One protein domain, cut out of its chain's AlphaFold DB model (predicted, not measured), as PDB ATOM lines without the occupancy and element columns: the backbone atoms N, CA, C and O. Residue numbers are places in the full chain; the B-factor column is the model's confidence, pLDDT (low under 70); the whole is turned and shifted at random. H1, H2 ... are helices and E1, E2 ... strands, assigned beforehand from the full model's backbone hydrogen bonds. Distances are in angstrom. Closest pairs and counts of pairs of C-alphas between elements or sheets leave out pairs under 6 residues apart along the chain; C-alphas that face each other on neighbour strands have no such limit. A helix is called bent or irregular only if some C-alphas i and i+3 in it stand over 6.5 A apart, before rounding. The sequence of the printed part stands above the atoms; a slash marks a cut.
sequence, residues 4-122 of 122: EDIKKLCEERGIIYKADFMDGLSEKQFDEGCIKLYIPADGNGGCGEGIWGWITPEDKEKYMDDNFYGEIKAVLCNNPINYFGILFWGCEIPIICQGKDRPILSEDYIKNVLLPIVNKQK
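This is residues 4 to 122 of the 122 residues of an uncharacterized protein of Ruminococcus sp. OF05-2BH (UniProt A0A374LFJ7). The core is one five-stranded sheet, curled like part of a barrel, its edge strands E1 and E5 approaching each other at one point; H4 packs on it, mainly on E3. H2, H3 and H5 only graze this sheet, and H1 stands apart from it, while long loops, residues 38 to 50 and 77 to 91, join E1 to E2 and E3 to E4. The printed part has 119 residues, with five named helices and five named strands in the order H1 H2 H3 E1 E2 H4 E3 E4 E5 H5, of mixed class. The sheet runs E1 E2 E3 E4 E5, antiparallel throughout. The whole is compact, with a radius of gyration of the C-alphas of 14.0 A and spans of 40 by 35 by 22 A.

Find C-alpha 4 at (-24.670, -13.684, -37.156); from there H1 runs to residue 12, 12.3 A long. H2 follows at residues 19 to 23, then H3 at 27 to 33, and E1 at 34 to 37. Go on to E2, residues 51 to 54, and H4, residues 57 to 63. E3, residues 69 to 76, starts at C-alpha 69 (-29.318, 15.916, -17.485) and is 21.0 A long. E4, residues 92 to 98, is 19.1 A long, and E5 holds residues 101 to 105. H5, residues 107 to 120, is 18.8 A long and ends at C-alpha 120 (-8.976, -9.295, -22.868); it is only just irregular, with C-alphas 112 and 115 6.6 A apart.

Start with the strongly twisted sheet. In the hairpin E1 and E2, N 35 and O 53 are 2.8 A apart, within hydrogen-bond range. E2 and E3 are antiparallel, with N 54 and O 75 at 2.8 A; E3 pairs with E2 over residues 75 to 76 and with E4 over 69 to 75, a staggered pairing. E3, E4 and E5 form a meander, each strand the antiparallel neighbour of the one before; look for N 72 and O 95 at 2.9 A, and N 96 and O 104 at 2.7 A. The closest C-alphas of edge strands E1 and E5, Leu 37 and Pro 103, are 7.2 A apart. H4 is on the sheet, its C-alpha of Asp 59 6.4 A from that of Ile 72 in E3. H3 and H4 only just touch, with 3 pairs of C-alphas within 8 A, the closest being Gly 33 and Pro 57 at 6.0 A. H5 only grazes the sheet with residues 107 to 110. H1 and H5 are apart. Every O i to N i+4 pair is within hydrogen-bond range in H1, H2 and H3, but 2 of 3 in H4 and 7 of 10 in H5.

The two C-alphas farthest apart, of Lys 28 and Lys 122, are 41.8 A apart. The printed part has no cut; the links E1 to E2 and E3 to E4 are long. Mean pLDDT of the printed part is 85.9, and it is under 70 at residues 39 to 49, 82 and 121 to 122.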
ATOM      1  N   GLU A   4     -24.464 -12.720 -38.240       88.19
ATOM      2  CA  GLU A   4     -24.670 -13.684 -37.156       88.19
ATOM      3  C   GLU A   4     -23.425 -13.805 -36.269       88.19
ATOM      4  O   GLU A   4     -23.534 -13.821 -35.046       88.19
ATOM      5  N   ASP A   5     -22.236 -13.804 -36.863       89.75
ATOM      6  CA  ASP A   5     -20.953 -13.739 -36.173       89.75
ATOM      7  C   ASP A   5     -20.832 -12.436 -35.376       89.75
ATOM      8  O   ASP A   5     -20.413 -12.449 -34.221       89.75
ATOM      9  N   ILE A   6     -21.243 -11.305 -35.966       88.25
ATOM     10  CA  ILE A   6     -21.283 -10.010 -35.275       88.25
ATOM     11  C   ILE A   6     -22.235 -10.064 -34.079       88.25
ATOM     12  O   ILE A   6     -21.893  -9.592 -32.995       88.25
ATOM     13  N   LYS A   7     -23.423 -10.642 -34.264       90.31
ATOM     14  CA  LYS A   7     -24.416 -10.771 -33.199       90.31
ATOM     15  C   LYS A   7     -23.894 -11.626 -32.045       90.31
ATOM     16  O   LYS A   7     -23.934 -11.166 -30.907       90.31
ATOM     17  N   LYS A   8     -23.320 -12.797 -32.337       91.88
ATOM     18  CA  LYS A   8     -22.671 -13.659 -31.332       91.88
ATOM     19  C   LYS A   8     -21.543 -12.931 -30.609       91.88
ATOM     20  O   LYS A   8     -21.483 -12.953 -29.386       91.88
ATOM     21  N   LEU A   9     -20.693 -12.219 -31.350       90.62
ATOM     22  CA  LEU A   9     -19.599 -11.439 -30.777       90.62
ATOM     23  C   LEU A   9     -20.106 -10.352 -29.820       90.62
ATOM     24  O   LEU A   9     -19.519 -10.134 -28.762       90.62
ATOM     25  N   CYS A  10     -21.181  -9.656 -30.189       91.56
ATOM     26  CA  CYS A  10     -21.844  -8.681 -29.330       91.56
ATOM     27  C   CYS A  10     -22.404  -9.335 -28.061       91.56
ATOM     28  O   CYS A  10     -22.145  -8.835 -26.967       91.56
ATOM     29  N   GLU A  11     -23.095 -10.470 -28.187       91.19
ATOM     30  CA  GLU A  11     -23.642 -11.230 -27.055       91.19
ATOM     31  C   GLU A  11     -22.540 -11.667 -26.075       91.19
ATOM     32  O   GLU A  11     -22.645 -11.412 -24.875       91.19
ATOM     33  N   GLU A  12     -21.428 -12.220 -26.573       91.62
ATOM     34  CA  GLU A  12     -20.259 -12.608 -25.764       91.62
ATOM     35  C   GLU A  12     -19.600 -11.425 -25.038       91.62
ATOM     36  O   GLU A  12     -18.974 -11.583 -23.986       91.62
ATOM     37  N   ARG A  13     -19.730 -10.226 -25.609       89.19
ATOM     38  CA  ARG A  13     -19.180  -8.971 -25.085       89.19
ATOM     39  C   ARG A  13     -20.164  -8.204 -24.199       89.19
ATOM     40  O   ARG A  13     -19.784  -7.166 -23.665       89.19
ATOM     41  N   GLY A  14     -21.401  -8.679 -24.043       90.19
ATOM     42  CA  GLY A  14     -22.452  -7.948 -23.330       90.19
ATOM     43  C   GLY A  14     -22.869  -6.646 -24.028       90.19
ATOM     44  O   GLY A  14     -23.328  -5.713 -23.375       90.19
ATOM     45  N   ILE A  15     -22.682  -6.563 -25.347       94.06
ATOM     46  CA  ILE A  15     -23.069  -5.420 -26.177       94.06
ATOM     47  C   ILE A  15     -24.419  -5.722 -26.824       94.06
ATOM     48  O   ILE A  15     -24.620  -6.771 -27.431       94.06
ATOM     49  N   ILE A  16     -25.351  -4.775 -26.734       95.25
ATOM     50  CA  ILE A  16     -26.644  -4.877 -27.414       95.25
ATOM     51  C   ILE A  16     -26.452  -4.528 -28.893       95.25
ATOM     52  O   ILE A  16     -25.946  -3.456 -29.228       95.25
ATOM     53  N   TYR A  17     -26.884  -5.427 -29.779       95.19
ATOM     54  CA  TYR A  17     -26.781  -5.269 -31.228       95.19
ATOM     55  C   TYR A  17     -28.162  -5.110 -31.872       95.19
ATOM     56  O   TYR A  17     -29.038  -5.958 -31.712       95.19
ATOM     57  N   LYS A  18     -28.355  -4.009 -32.603       95.69
ATOM     58  CA  LYS A  18     -29.623  -3.556 -33.194       95.69
ATOM     59  C   LYS A  18     -29.534  -3.291 -34.700       95.69
ATOM     60  O   LYS A  18     -30.337  -2.536 -35.237       95.69
ATOM     61  N   ALA A  19     -28.598  -3.914 -35.413       92.00
ATOM     62  CA  ALA A  19     -28.488  -3.695 -36.857       92.00
ATOM     63  C   ALA A  19     -29.758  -4.092 -37.631       92.00
ATOM     64  O   ALA A  19     -30.130  -3.382 -38.548       92.00
ATOM     65  N   ASP A  20     -30.466  -5.168 -37.258       93.19
ATOM     66  CA  ASP A  20     -31.754  -5.520 -37.897       93.19
ATOM     67  C   ASP A  20     -32.810  -4.419 -37.751       93.19
ATOM     68  O   ASP A  20     -33.576  -4.165 -38.675       93.19
ATOM     69  N   PHE A  21     -32.834  -3.747 -36.598       94.56
ATOM     70  CA  PHE A  21     -33.710  -2.602 -36.383       94.56
ATOM     71  C   PHE A  21     -33.314  -1.434 -37.292       94.56
ATOM     72  O   PHE A  21     -34.179  -0.878 -37.959       94.56
ATOM     73  N   MET A  22     -32.019  -1.109 -37.357       94.56
ATOM     74  CA  MET A  22     -31.506  -0.020 -38.195       94.56
ATOM     75  C   MET A  22     -31.776  -0.261 -39.683       94.56
ATOM     76  O   MET A  22     -32.238   0.643 -40.370       94.56
ATOM     77  N   ASP A  23     -31.554  -1.488 -40.158       92.00
ATOM     78  CA  ASP A  23     -31.789  -1.887 -41.550       92.00
ATOM     79  C   ASP A  23     -33.286  -1.862 -41.921       92.00
ATOM     80  O   ASP A  23     -33.638  -1.781 -43.096       92.00
ATOM     81  N   GLY A  24     -34.174  -1.943 -40.922       95.44
ATOM     82  CA  GLY A  24     -35.625  -1.878 -41.095       95.44
ATOM     83  C   GLY A  24     -36.206  -0.460 -41.116       95.44
ATOM     84  O   GLY A  24     -37.398  -0.307 -41.391       95.44
ATOM     85  N   LEU A  25     -35.411   0.573 -40.816       96.12
ATOM     86  CA  LEU A  25     -35.866   1.962 -40.865       96.12
ATOM     87  C   LEU A  25     -36.003   2.430 -42.318       96.12
ATOM     88  O   LEU A  25     -35.132   2.197 -43.152       96.12
ATOM     89  N   SER A  26     -37.078   3.160 -42.617       97.06
ATOM     90  CA  SER A  26     -37.109   3.969 -43.840       97.06
ATOM     91  C   SER A  26     -36.094   5.113 -43.757       97.06
ATOM     92  O   SER A  26     -35.764   5.569 -42.664       97.06
ATOM     93  N   GLU A  27     -35.662   5.634 -44.908       95.94
ATOM     94  CA  GLU A  27     -34.753   6.793 -44.991       95.94
ATOM     95  C   GLU A  27     -35.248   7.967 -44.135       95.94
ATOM     96  O   GLU A  27     -34.517   8.492 -43.303       95.94
ATOM     97  N   LYS A  28     -36.547   8.284 -44.227       96.56
ATOM     98  CA  LYS A  28     -37.171   9.331 -43.415       96.56
ATOM     99  C   LYS A  28     -37.047   9.064 -41.908       96.56
ATOM    100  O   LYS A  28     -36.692   9.968 -41.161       96.56
ATOM    101  N   GLN A  29     -37.333   7.841 -41.454       96.31
ATOM    102  CA  GLN A  29     -37.225   7.492 -40.030       96.31
ATOM    103  C   GLN A  29     -35.772   7.505 -39.547       96.31
ATOM    104  O   GLN A  29     -35.495   7.859 -38.398       96.31
ATOM    105  N   PHE A  30     -34.844   7.101 -40.412       95.75
ATOM    106  CA  PHE A  30     -33.422   7.159 -40.123       95.75
ATOM    107  C   PHE A  30     -32.974   8.612 -39.929       95.75
ATOM    108  O   PHE A  30     -32.432   8.942 -38.875       95.75
ATOM    109  N   ASP A  31     -33.285   9.500 -40.874       93.38
ATOM    110  CA  ASP A  31     -32.930  10.921 -40.809       93.38
ATOM    111  C   ASP A  31     -33.556  11.630 -39.600       93.38
ATOM    112  O   ASP A  31     -32.905  12.427 -38.918       93.38
ATOM    113  N   GLU A  32     -34.810  11.301 -39.281       94.81
ATOM    114  CA  GLU A  32     -35.523  11.867 -38.134       94.81
ATOM    115  C   GLU A  32     -34.867  11.514 -36.795       94.81
ATOM    116  O   GLU A  32     -34.855  12.362 -35.903       94.81
ATOM    117  N   GLY A  33     -34.273  10.327 -36.644       94.62
ATOM    118  CA  GLY A  33     -33.591   9.918 -35.409       94.62
ATOM    119  C   GLY A  33     -32.075  10.123 -35.415       94.62
ATOM    120  O   GLY A  33     -31.445  10.050 -34.360       94.62
ATOM    121  N   CYS A  34     -31.476  10.414 -36.570       94.38
ATOM    122  CA  CYS A  34     -30.034  10.588 -36.698       94.38
ATOM    123  C   CYS A  34     -29.550  11.831 -35.932       94.38
ATOM    124  O   CYS A  34     -30.144  12.918 -36.005       94.38
ATOM    125  N   ILE A  35     -28.460  11.656 -35.188       91.31
ATOM    126  CA  ILE A  35     -27.772  12.679 -34.410       91.31
ATOM    127  C   ILE A  35     -26.256  12.507 -34.508       91.31
ATOM    128  O   ILE A  35     -25.727  11.402 -34.660       91.31
ATOM    129  N   LYS A  36     -25.538  13.623 -34.383       87.19
ATOM    130  CA  LYS A  36     -24.080  13.611 -34.272       87.19
ATOM    131  C   LYS A  36     -23.695  13.411 -32.812       87.19
ATOM    132  O   LYS A  36     -24.106  14.190 -31.960       87.19
ATOM    133  N   LEU A  37     -22.878  12.406 -32.540       81.50
ATOM    134  CA  LEU A  37     -22.359  12.103 -31.213       81.50
ATOM    135  C   LEU A  37     -20.907  12.561 -31.080       81.50
ATOM    136  O   LEU A  37     -20.150  12.600 -32.052       81.50
ATOM    137  N   TYR A  38     -20.513  12.868 -29.847       75.44
ATOM    138  CA  TYR A  38     -19.143  13.226 -29.497       75.44
ATOM    139  C   TYR A  38     -18.668  12.328 -28.369       75.44
ATOM    140  O   TYR A  38     -18.883  12.625 -27.202       75.44
ATOM    141  N   ILE A  39     -18.027  11.216 -28.720       67.62
ATOM    142  CA  ILE A  39     -17.637  10.221 -27.729       67.62
ATOM    143  C   ILE A  39     -16.112  10.195 -27.562       67.62
ATOM    144  O   ILE A  39     -15.410   9.840 -28.517       67.62
ATOM    145  N   PRO A  40     -15.570  10.592 -26.395       65.38
ATOM    146  CA  PRO A  40     -14.132  10.572 -26.158       65.38
ATOM    147  C   PRO A  40     -13.627   9.132 -26.000       65.38
ATOM    148  O   PRO A  40     -14.209   8.330 -25.270       65.38
ATOM    149  N   ALA A  41     -12.524   8.813 -26.678       53.62
ATOM    150  CA  ALA A  41     -11.937   7.472 -26.690       53.62
ATOM    151  C   ALA A  41     -11.272   7.087 -25.354       53.62
ATOM    152  O   ALA A  41     -11.236   5.913 -24.995       53.62
ATOM    153  N   ASP A  42     -10.714   8.062 -24.634       53.34
ATOM    154  CA  ASP A  42      -9.669   7.807 -23.638       53.34
ATOM    155  C   ASP A  42      -9.669   8.774 -22.442       53.34
ATOM    156  O   ASP A  42      -8.629   8.977 -21.822       53.34
ATOM    157  N   GLY A  43     -10.801   9.402 -22.106       50.47
ATOM    158  CA  GLY A  43     -10.903  10.329 -20.963       50.47
ATOM    159  C   GLY A  43     -10.038  11.600 -21.065       50.47
ATOM    160  O   GLY A  43     -10.241  12.535 -20.299       50.47
ATOM    161  N   ASN A  44      -9.136  11.680 -22.048       48.72
ATOM    162  CA  ASN A  44      -8.198  12.777 -22.287       48.72
ATOM    163  C   ASN A  44      -8.707  13.770 -23.345       48.72
ATOM    164  O   ASN A  44      -7.935  14.532 -23.922       48.72
ATOM    165  N   GLY A  45     -10.018  13.787 -23.609       46.41
ATOM    166  CA  GLY A  45     -10.644  14.810 -24.452       46.41
ATOM    167  C   GLY A  45     -10.302  14.728 -25.945       46.41
ATOM    168  O   GLY A  45     -10.588  15.672 -26.683       46.41
ATOM    169  N   GLY A  46      -9.730  13.611 -26.416       44.38
ATOM    170  CA  GLY A  46      -9.494  13.364 -27.837       44.38
ATOM    171  C   GLY A  46     -10.808  13.342 -28.623       44.38
ATOM    172  O   GLY A  46     -11.600  12.404 -28.516       44.38
ATOM    173  N   CYS A  47     -11.054  14.399 -29.400       50.53
ATOM    174  CA  CYS A  47     -12.264  14.577 -30.199       50.53
ATOM    175  C   CYS A  47     -12.258  13.646 -31.421       50.53
ATOM    176  O   CYS A  47     -11.583  13.922 -32.410       50.53
ATOM    177  N   GLY A  48     -13.056  12.578 -31.394       54.75
ATOM    178  CA  GLY A  48     -13.487  11.920 -32.625       54.75
ATOM    179  C   GLY A  48     -14.621  12.708 -33.260       54.75
ATOM    180  O   GLY A  48     -15.781  12.484 -32.921       54.75
ATOM    181  N   GLU A  49     -14.320  13.651 -34.153       58.22
ATOM    182  CA  GLU A  49     -15.360  14.186 -35.029       58.22
ATOM    183  C   GLU A  49     -15.929  13.058 -35.903       58.22
ATOM    184  O   GLU A  49     -15.189  12.230 -36.429       58.22
ATOM    185  N   GLY A  50     -17.253  13.032 -36.069       71.44
ATOM    186  CA  GLY A  50     -17.904  12.158 -37.047       71.44
ATOM    187  C   GLY A  50     -18.429  10.829 -36.508       71.44
ATOM    188  O   GLY A  50     -18.599   9.907 -37.299       71.44
ATOM    189  N   ILE A  51     -18.718  10.706 -35.210       84.06
ATOM    190  CA  ILE A  51     -19.549   9.604 -34.703       84.06
ATOM    191  C   ILE A  51     -21.017   9.981 -34.900       84.06
ATOM    192  O   ILE A  51     -21.429  11.097 -34.580       84.06
ATOM    193  N   TRP A  52     -21.802   9.053 -35.430       90.06
ATOM    194  CA  TRP A  52     -23.227   9.236 -35.663       90.06
ATOM    195  C   TRP A  52     -24.001   8.161 -34.920       90.06
ATOM    196  O   TRP A  52     -23.576   7.007 -34.850       90.06
ATOM    197  N   GLY A  53     -25.135   8.550 -34.357       93.25
ATOM    198  CA  GLY A  53     -26.053   7.640 -33.698       93.25
ATOM    199  C   GLY A  53     -27.487   7.934 -34.096       93.25
ATOM    200  O   GLY A  53     -27.801   9.016 -34.584       93.25
ATOM    201  N   TRP A  54     -28.351   6.963 -33.873       96.94
ATOM    202  CA  TRP A  54     -29.786   7.084 -34.021       96.94
ATOM    203  C   TRP A  54     -30.430   6.963 -32.647       96.94
ATOM    204  O   TRP A  54     -30.089   6.062 -31.873       96.94
ATOM    205  N   ILE A  55     -31.353   7.867 -32.346       96.88
ATOM    206  CA  ILE A  55     -32.160   7.872 -31.126       96.88
ATOM    207  C   ILE A  55     -33.639   7.964 -31.491       96.88
ATOM    208  O   ILE A  55     -33.997   8.392 -32.590       96.88
ATOM    209  N   THR A  56     -34.510   7.561 -30.568       95.69
ATOM    210  CA  THR A  56     -35.955   7.703 -30.767       95.69
ATOM    211  C   THR A  56     -36.341   9.187 -30.842       95.69
ATOM    212  O   THR A  56     -35.633  10.028 -30.283       95.69
ATOM    213  N   PRO A  57     -37.476   9.541 -31.474       93.25
ATOM    214  CA  PRO A  57     -37.974  10.917 -31.457       93.25
ATOM    215  C   PRO A  57     -38.125  11.487 -30.036       93.25
ATOM    216  O   PRO A  57     -37.753  12.629 -29.790       93.25
ATOM    217  N   GLU A  58     -38.579  10.665 -29.089       93.62
ATOM    218  CA  GLU A  58     -38.730  11.031 -27.672       93.62
ATOM    219  C   GLU A  58     -37.382  11.345 -27.005       93.62
ATOM    220  O   GLU A  58     -37.249  12.325 -26.273       93.62
ATOM    221  N   ASP A  59     -36.352  10.536 -27.261       95.81
ATOM    222  CA  ASP A  59     -35.010  10.816 -26.750       95.81
ATOM    223  C   ASP A  59     -34.353  11.982 -27.496       95.81
ATOM    224  O   ASP A  59     -33.490  12.653 -26.932       95.81
ATOM    225  N   LYS A  60     -34.776  12.276 -28.732       93.50
ATOM    226  CA  LYS A  60     -34.297  13.433 -29.497       93.50
ATOM    227  C   LYS A  60     -34.772  14.747 -28.902       93.50
ATOM    228  O   LYS A  60     -33.988  15.690 -28.867       93.50
ATOM    229  N   GLU A  61     -35.990  14.797 -28.374       93.94
ATOM    230  CA  GLU A  61     -36.459  15.950 -27.596       93.94
ATOM    231  C   GLU A  61     -35.568  16.190 -26.370       93.94
ATOM    232  O   GLU A  61     -35.132  17.316 -26.149       93.94
ATOM    233  N   LYS A  62     -35.202  15.129 -25.634       94.31
ATOM    234  CA  LYS A  62     -34.286  15.219 -24.480       94.31
ATOM    235  C   LYS A  62     -32.867  15.610 -24.885       94.31
ATOM    236  O   LYS A  62     -32.229  16.403 -24.210       94.31
ATOM    237  N   TYR A  63     -32.360  15.044 -25.979       91.38
ATOM    238  CA  TYR A  63     -31.032  15.344 -26.512       91.38
ATOM    239  C   TYR A  63     -30.895  16.817 -26.923       91.38
ATOM    240  O   TYR A  63     -29.823  17.396 -26.782       91.38
ATOM    241  N   MET A  64     -31.966  17.410 -27.455       90.50
ATOM    242  CA  MET A  64     -31.996  18.812 -27.883       90.50
ATOM    243  C   MET A  64     -32.338  19.789 -26.745       90.50
ATOM    244  O   MET A  64     -32.306  20.999 -26.967       90.50
ATOM    245  N   ASP A  65     -32.684  19.299 -25.551       93.06
ATOM    246  CA  ASP A  65     -32.956  20.137 -24.385       93.06
ATOM    247  C   ASP A  65     -31.657  20.460 -23.633       93.06
ATOM    248  O   ASP A  65     -31.119  19.647 -22.881       93.06
ATOM    249  N   ASP A  66     -31.209  21.707 -23.774       93.00
ATOM    250  CA  ASP A  66     -30.060  22.296 -23.073       93.00
ATOM    251  C   ASP A  66     -30.132  22.209 -21.531       93.00
ATOM    252  O   ASP A  66     -29.146  22.509 -20.849       93.00
ATOM    253  N   ASN A  67     -31.284  21.849 -20.955       95.25
ATOM    254  CA  ASN A  67     -31.483  21.701 -19.512       95.25
ATOM    255  C   ASN A  67     -31.613  20.242 -19.070       95.25
ATOM    256  O   ASN A  67     -31.722  19.982 -17.868       95.25
ATOM    257  N   PHE A  68     -31.611  19.292 -20.003       94.50
ATOM    258  CA  PHE A  68     -31.748  17.885 -19.677       94.50
ATOM    259  C   PHE A  68     -30.408  17.284 -19.233       94.50
ATOM    260  O   PHE A  68     -29.416  17.281 -19.963       94.50
ATOM    261  N   TYR A  69     -30.412  16.716 -18.027       94.31
ATOM    262  CA  TYR A  69     -29.318  15.916 -17.485       94.31
ATOM    263  C   TYR A  69     -29.831  14.500 -17.250       94.31
ATOM    264  O   TYR A  69     -30.720  14.285 -16.425       94.31
ATOM    265  N   GLY A  70     -29.282  13.528 -17.970       94.00
ATOM    266  CA  GLY A  70     -29.745  12.150 -17.868       94.00
ATOM    267  C   GLY A  70     -29.166  11.236 -18.934       94.00
ATOM    268  O   GLY A  70     -28.480  11.680 -19.851       94.00
ATOM    269  N   GLU A  71     -29.444   9.944 -18.798       94.75
ATOM    270  CA  GLU A  71     -28.990   8.923 -19.739       94.75
ATOM    271  C   GLU A  71     -30.048   8.661 -20.821       94.75
ATOM    272  O   GLU A  71     -31.230   8.485 -20.515       94.75
ATOM    273  N   ILE A  72     -29.613   8.601 -22.080       95.44
ATOM    274  CA  ILE A  72     -30.397   8.101 -23.217       95.44
ATOM    275  C   ILE A  72     -29.594   7.039 -23.975       95.44
ATOM    276  O   ILE A  72     -28.383   6.900 -23.797       95.44
ATOM    277  N   LYS A  73     -30.265   6.277 -24.840       95.62
ATOM    278  CA  LYS A  73     -29.641   5.198 -25.614       95.62
ATOM    279  C   LYS A  73     -29.579   5.565 -27.085       95.62
ATOM    280  O   LYS A  73     -30.609   5.854 -27.682       95.62
ATOM    281  N   ALA A  74     -28.390   5.482 -27.673       95.12
ATOM    282  CA  ALA A  74     -28.175   5.687 -29.099       95.12
ATOM    283  C   ALA A  74     -27.710   4.396 -29.773       95.12
ATOM    284  O   ALA A  74     -26.935   3.635 -29.202       95.12
ATOM    285  N   VAL A  75     -28.150   4.157 -31.005       96.06
ATOM    286  CA  VAL A  75     -27.656   3.062 -31.848       96.06
ATOM    287  C   VAL A  75     -26.676   3.635 -32.857       96.06
ATOM    288  O   VAL A  75     -27.017   4.569 -33.573       96.06
ATOM    289  N   LEU A  76     -25.454   3.114 -32.923       93.69
ATOM    290  CA  LEU A  76     -24.433   3.669 -33.810       93.69
ATOM    291  C   LEU A  76     -24.812   3.545 -35.292       93.69
ATOM    292  O   LEU A  76     -25.144   2.464 -35.776       93.69
ATOM    293  N   CYS A  77     -24.672   4.656 -36.013       92.94
ATOM    294  CA  CYS A  77     -24.888   4.787 -37.456       92.94
ATOM    295  C   CYS A  77     -23.581   4.721 -38.254       92.94
ATOM    296  O   CYS A  77     -23.549   5.027 -39.443       92.94
ATOM    297  N   ASN A  78     -22.461   4.396 -37.616       89.31
ATOM    298  CA  ASN A  78     -21.184   4.202 -38.286       89.31
ATOM    299  C   ASN A  78     -20.228   3.371 -37.426       89.31
ATOM    300  O   ASN A  78     -20.553   2.976 -36.309       89.31
ATOM    301  N   ASN A  79     -19.040   3.098 -37.967       86.44
ATOM    302  CA  ASN A  79     -17.988   2.345 -37.291       86.44
ATOM    303  C   ASN A  79     -16.964   3.306 -36.667       86.44
ATOM    304  O   ASN A  79     -16.091   3.800 -37.387       86.44
ATOM    305  N   PRO A  80     -17.049   3.617 -35.361       78.44
ATOM    306  CA  PRO A  80     -16.124   4.544 -34.726       78.44
ATOM    307  C   PRO A  80     -14.723   3.933 -34.578       78.44
ATOM    308  O   PRO A  80     -14.513   2.961 -33.853       78.44
ATOM    309  N   ILE A  81     -13.729   4.564 -35.210       71.56
ATOM    310  CA  ILE A  81     -12.313   4.145 -35.150       71.56
ATOM    311  C   ILE A  81     -11.769   4.207 -33.711       71.56
ATOM    312  O   ILE A  81     -10.981   3.357 -33.298       71.56
ATOM    313  N   ASN A  82     -12.249   5.173 -32.926       69.38
ATOM    314  CA  ASN A  82     -11.808   5.457 -31.559       69.38
ATOM    315  C   ASN A  82     -11.988   4.306 -30.559       69.38
ATOM    316  O   ASN A  82     -11.334   4.300 -29.522       69.38
ATOM    317  N   TYR A  83     -12.848   3.332 -30.857       72.25
ATOM    318  CA  TYR A  83     -13.123   2.205 -29.966       72.25
ATOM    319  C   TYR A  83     -12.439   0.912 -30.405       72.25
ATOM    320  O   TYR A  83     -12.936  -0.167 -30.103       72.25
ATOM    321  N   PHE A  84     -11.313   0.993 -31.124       72.06
ATOM    322  CA  PHE A  84     -10.498  -0.166 -31.528       72.06
ATOM    323  C   PHE A  84     -11.300  -1.276 -32.242       72.06
ATOM    324  O   PHE A  84     -10.993  -2.459 -32.119       72.06
ATOM    325  N   GLY A  85     -12.373  -0.915 -32.957       76.50
ATOM    326  CA  GLY A  85     -13.273  -1.880 -33.603       76.50
ATOM    327  C   GLY A  85     -14.162  -2.686 -32.641       76.50
ATOM    328  O   GLY A  85     -14.750  -3.688 -33.042       76.50
ATOM    329  N   ILE A  86     -14.264  -2.279 -31.372       85.62
ATOM    330  CA  ILE A  86     -15.190  -2.857 -30.386       85.62
ATOM    331  C   ILE A  86     -16.614  -2.380 -30.650       85.62
ATOM    332  O   ILE A  86     -17.533  -3.192 -30.620       85.62
ATOM    333  N   LEU A  87     -16.772  -1.081 -30.906       87.75
ATOM    334  CA  LEU A  87     -18.040  -0.468 -31.281       87.75
ATOM    335  C   LEU A  87     -18.121  -0.309 -32.800       87.75
ATOM    336  O   LEU A  87     -17.143   0.066 -33.449       87.75
ATOM    337  N   PHE A  88     -19.297  -0.578 -33.355       89.12
ATOM    338  CA  PHE A  88     -19.576  -0.530 -34.788       89.12
ATOM    339  C   PHE A  88     -21.066  -0.271 -35.041       89.12
ATOM    340  O   PHE A  88     -21.859  -0.184 -34.101       89.12
ATOM    341  N   TRP A  89     -21.437  -0.119 -36.315       92.38
ATOM    342  CA  TRP A  89     -22.816   0.070 -36.766       92.38
ATOM    343  C   TRP A  89     -23.770  -0.891 -36.053       92.38
ATOM    344  O   TRP A  89     -23.537  -2.097 -36.018       92.38
ATOM    345  N   GLY A  90     -24.863  -0.366 -35.506       94.19
ATOM    346  CA  GLY A  90     -25.878  -1.161 -34.827       94.19
ATOM    347  C   GLY A  90     -25.587  -1.467 -33.357       94.19
ATOM    348  O   GLY A  90     -26.473  -2.006 -32.699       94.19
ATOM    349  N   CYS A  91     -24.421  -1.135 -32.793       94.00
ATOM    350  CA  CYS A  91     -24.231  -1.224 -31.341       94.00
ATOM    351  C   CYS A  91     -25.086  -0.163 -30.631       94.00
ATOM    352  O   CYS A  91     -24.984   1.025 -30.943       94.00
ATOM    353  N   GLU A  92     -25.905  -0.582 -29.664       95.56
ATOM    354  CA  GLU A  92     -26.568   0.336 -28.736       95.56
ATOM    355  C   GLU A  92     -25.584   0.751 -27.640       95.56
ATOM    356  O   GLU A  92     -24.951  -0.089 -26.995       95.56
ATOM    357  N   ILE A  93     -25.481   2.058 -27.429       92.44
ATOM    358  CA  ILE A  93     -24.613   2.682 -26.443       92.44
ATOM    359  C   ILE A  93     -25.413   3.658 -25.567       92.44
ATOM    360  O   ILE A  93     -26.216   4.441 -26.082       92.44
ATOM    361  N   PRO A  94     -25.210   3.640 -24.242       93.62
ATOM    362  CA  PRO A  94     -25.768   4.649 -23.352       93.62
ATOM    363  C   PRO A  94     -24.914   5.923 -23.370       93.62
ATOM    364  O   PRO A  94     -23.696   5.877 -23.178       93.62
ATOM    365  N   ILE A  95     -25.556   7.069 -23.566       91.31
ATOM    366  CA  ILE A  95     -24.925   8.388 -23.504       91.31
ATOM    367  C   ILE A  95     -25.576   9.234 -22.412       91.31
ATOM    368  O   ILE A  95     -26.783   9.175 -22.199       91.31
ATOM    369  N   ILE A  96     -24.767  10.039 -21.734       91.25
ATOM    370  CA  ILE A  96     -25.189  10.986 -20.712       91.25
ATOM    371  C   ILE A  96     -25.293  12.362 -21.357       91.25
ATOM    372  O   ILE A  96     -24.279  12.933 -21.763       91.25
ATOM    373  N   CYS A  97     -26.510  12.891 -21.442       90.94
ATOM    374  CA  CYS A  97     -26.767  14.293 -21.746       90.94
ATOM    375  C   CYS A  97     -26.395  15.154 -20.533       90.94
ATOM    376  O   CYS A  97     -26.705  14.797 -19.392       90.94
ATOM    377  N   GLN A  98     -25.725  16.278 -20.784       88.94
ATOM    378  CA  GLN A  98     -25.165  17.164 -19.759       88.94
ATOM    379  C   GLN A  98     -25.666  18.606 -19.952       88.94
ATOM    380  O   GLN A  98     -24.912  19.571 -19.833       88.94
ATOM    381  N   GLY A  99     -26.943  18.754 -20.315       88.75
ATOM    382  CA  GLY A  99     -27.516  20.026 -20.730       88.75
ATOM    383  C   GLY A  99     -26.803  20.591 -21.960       88.75
ATOM    384  O   GLY A  99     -26.765  19.958 -23.010       88.75
ATOM    385  N   LYS A 100     -26.201  21.777 -21.815       85.69
ATOM    386  CA  LYS A 100     -25.466  22.469 -22.892       85.69
ATOM    387  C   LYS A 100     -24.146  21.809 -23.272       85.69
ATOM    388  O   LYS A 100     -23.595  22.101 -24.337       85.69
ATOM    389  N   ASP A 101     -23.602  20.985 -22.381       83.81
ATOM    390  CA  ASP A 101     -22.355  20.289 -22.639       83.81
ATOM    391  C   ASP A 101     -22.579  19.091 -23.557       83.81
ATOM    392  O   ASP A 101     -23.655  18.497 -23.638       83.81
ATOM    393  N   ARG A 102     -21.518  18.719 -24.275       79.44
ATOM    394  CA  ARG A 102     -21.577  17.594 -25.207       79.44
ATOM    395  C   ARG A 102     -21.905  16.303 -24.446       79.44
ATOM    396  O   ARG A 102     -21.343  16.076 -23.367       79.44
ATOM    397  N   PRO A 103     -22.754  15.431 -25.010       84.56
ATOM    398  CA  PRO A 103     -23.053  14.161 -24.380       84.56
ATOM    399  C   PRO A 103     -21.808  13.282 -24.366       84.56
ATOM    400  O   PRO A 103     -21.028  13.284 -25.318       84.56
ATOM    401  N   ILE A 104     -21.645  12.515 -23.298       84.69
ATOM    402  CA  ILE A 104     -20.527  11.582 -23.121       84.69
ATOM    403  C   ILE A 104     -21.050  10.154 -23.047       84.69
ATOM    404  O   ILE A 104     -22.210   9.930 -22.727       84.69
ATOM    405  N   LEU A 105     -20.207   9.165 -23.330       86.88
ATOM    406  CA  LEU A 105     -20.567   7.771 -23.073       86.88
ATOM    407  C   LEU A 105     -20.664   7.531 -21.567       86.88
ATOM    408  O   LEU A 105     -19.845   8.046 -20.806       86.88
ATOM    409  N   SER A 106     -21.644   6.728 -21.154       88.19
ATOM    410  CA  SER A 106     -21.819   6.356 -19.751       88.19
ATOM    411  C   SER A 106     -20.533   5.744 -19.186       88.19
ATOM    412  O   SER A 106     -19.985   4.784 -19.740       88.19
ATOM    413  N   GLU A 107     -20.040   6.298 -18.075       84.75
ATOM    414  CA  GLU A 107     -18.834   5.790 -17.414       84.75
ATOM    415  C   GLU A 107     -18.992   4.329 -16.993       84.75
ATOM    416  O   GLU A 107     -18.037   3.554 -17.082       84.75
ATOM    417  N   ASP A 108     -20.195   3.942 -16.568       89.06
ATOM    418  CA  ASP A 108     -20.499   2.570 -16.177       89.06
ATOM    419  C   ASP A 108     -20.405   1.622 -17.370       89.06
ATOM    420  O   ASP A 108     -19.864   0.522 -17.244       89.06
ATOM    421  N   TYR A 109     -20.848   2.056 -18.551       89.38
ATOM    422  CA  TYR A 109     -20.693   1.276 -19.776       89.38
ATOM    423  C   TYR A 109     -19.220   1.141 -20.179       89.38
ATOM    424  O   TYR A 109     -18.763   0.050 -20.524       89.38
ATOM    425  N   ILE A 110     -18.431   2.213 -20.059       85.38
ATOM    426  CA  ILE A 110     -16.983   2.149 -20.301       85.38
ATOM    427  C   ILE A 110     -16.323   1.148 -19.347       85.38
ATOM    428  O   ILE A 110     -15.607   0.252 -19.795       85.38
ATOM    429  N   LYS A 111     -16.564   1.287 -18.039       85.62
ATOM    430  CA  LYS A 111     -15.898   0.499 -16.993       85.62
ATOM    431  C   LYS A 111     -16.292  -0.972 -17.023       85.62
ATOM    432  O   LYS A 111     -15.426  -1.824 -16.843       85.62
ATOM    433  N   ASN A 112     -17.568  -1.264 -17.266       87.94
ATOM    434  CA  ASN A 112     -18.112  -2.610 -17.099       87.94
ATOM    435  C   ASN A 112     -18.318  -3.364 -18.419       87.94
ATOM    436  O   ASN A 112     -18.387  -4.590 -18.390       87.94
ATOM    437  N   VAL A 113     -18.381  -2.672 -19.563       88.94
ATOM    438  CA  VAL A 113     -18.548  -3.305 -20.883       88.94
ATOM    439  C   VAL A 113     -17.290  -3.137 -21.726       88.94
ATOM    440  O   VAL A 113     -16.664  -4.128 -22.096       88.94
ATOM    441  N   LEU A 114     -16.852  -1.904 -21.991       86.44
ATOM    442  CA  LEU A 114     -15.778  -1.673 -22.965       86.44
ATOM    443  C   LEU A 114     -14.384  -2.049 -22.453       86.44
ATOM    444  O   LEU A 114     -13.660  -2.783 -23.129       86.44
ATOM    445  N   LEU A 115     -13.993  -1.581 -21.265       83.94
ATOM    446  CA  LEU A 115     -12.661  -1.837 -20.708       83.94
ATOM    447  C   LEU A 115     -12.356  -3.333 -20.516       83.94
ATOM    448  O   LEU A 115     -11.249  -3.746 -20.869       83.94
ATOM    449  N   PRO A 116     -13.284  -4.180 -20.032       86.75
ATOM    450  CA  PRO A 116     -13.057  -5.621 -19.962       86.75
ATOM    451  C   PRO A 116     -12.762  -6.259 -21.324       86.75
ATOM    452  O   PRO A 116     -11.942  -7.172 -21.400       86.75
ATOM    453  N   ILE A 117     -13.387  -5.777 -22.403       87.00
ATOM    454  CA  ILE A 117     -13.137  -6.270 -23.764       87.00
ATOM    455  C   ILE A 117     -11.740  -5.851 -24.221       87.00
ATOM    456  O   ILE A 117     -10.981  -6.698 -24.687       87.00
ATOM    457  N   VAL A 118     -11.379  -4.575 -24.040       81.62
ATOM    458  CA  VAL A 118     -10.040  -4.054 -24.368       81.62
ATOM    459  C   VAL A 118      -8.956  -4.835 -23.623       81.62
ATOM    460  O   VAL A 118      -7.961  -5.240 -24.215       81.62
ATOM    461  N   ASN A 119      -9.150  -5.081 -22.326       80.06
ATOM    462  CA  ASN A 119      -8.166  -5.770 -21.494       80.06
ATOM    463  C   ASN A 119      -8.009  -7.252 -21.850       80.06
ATOM    464  O   ASN A 119      -6.920  -7.781 -21.682       80.06
ATOM    465  N   LYS A 120      -9.057  -7.913 -22.359       76.62
ATOM    466  CA  LYS A 120      -8.976  -9.295 -22.868       76.62
ATOM    467  C   LYS A 120      -8.292  -9.406 -24.235       76.62
ATOM    468  O   LYS A 120      -7.941 -10.510 -24.634       76.62
ATOM    469  N   GLN A 121      -8.160  -8.300 -24.969       63.53
ATOM    470  CA  GLN A 121      -7.439  -8.263 -26.247       63.53
ATOM    471  C   GLN A 121      -5.922  -8.054 -26.076       63.53
ATOM    472  O   GLN A 121      -5.200  -8.157 -27.066       63.53
ATOM    473  N   LYS A 122      -5.448  -7.744 -24.859       54.12
ATOM    474  CA  LYS A 122      -4.022  -7.647 -24.507       54.12
ATOM    475  C   LYS A 122      -3.494  -8.982 -24.003       54.12
ATOM    476  O   LYS A 122      -2.322  -9.275 -24.320       54.12
TER     477      LYS A 122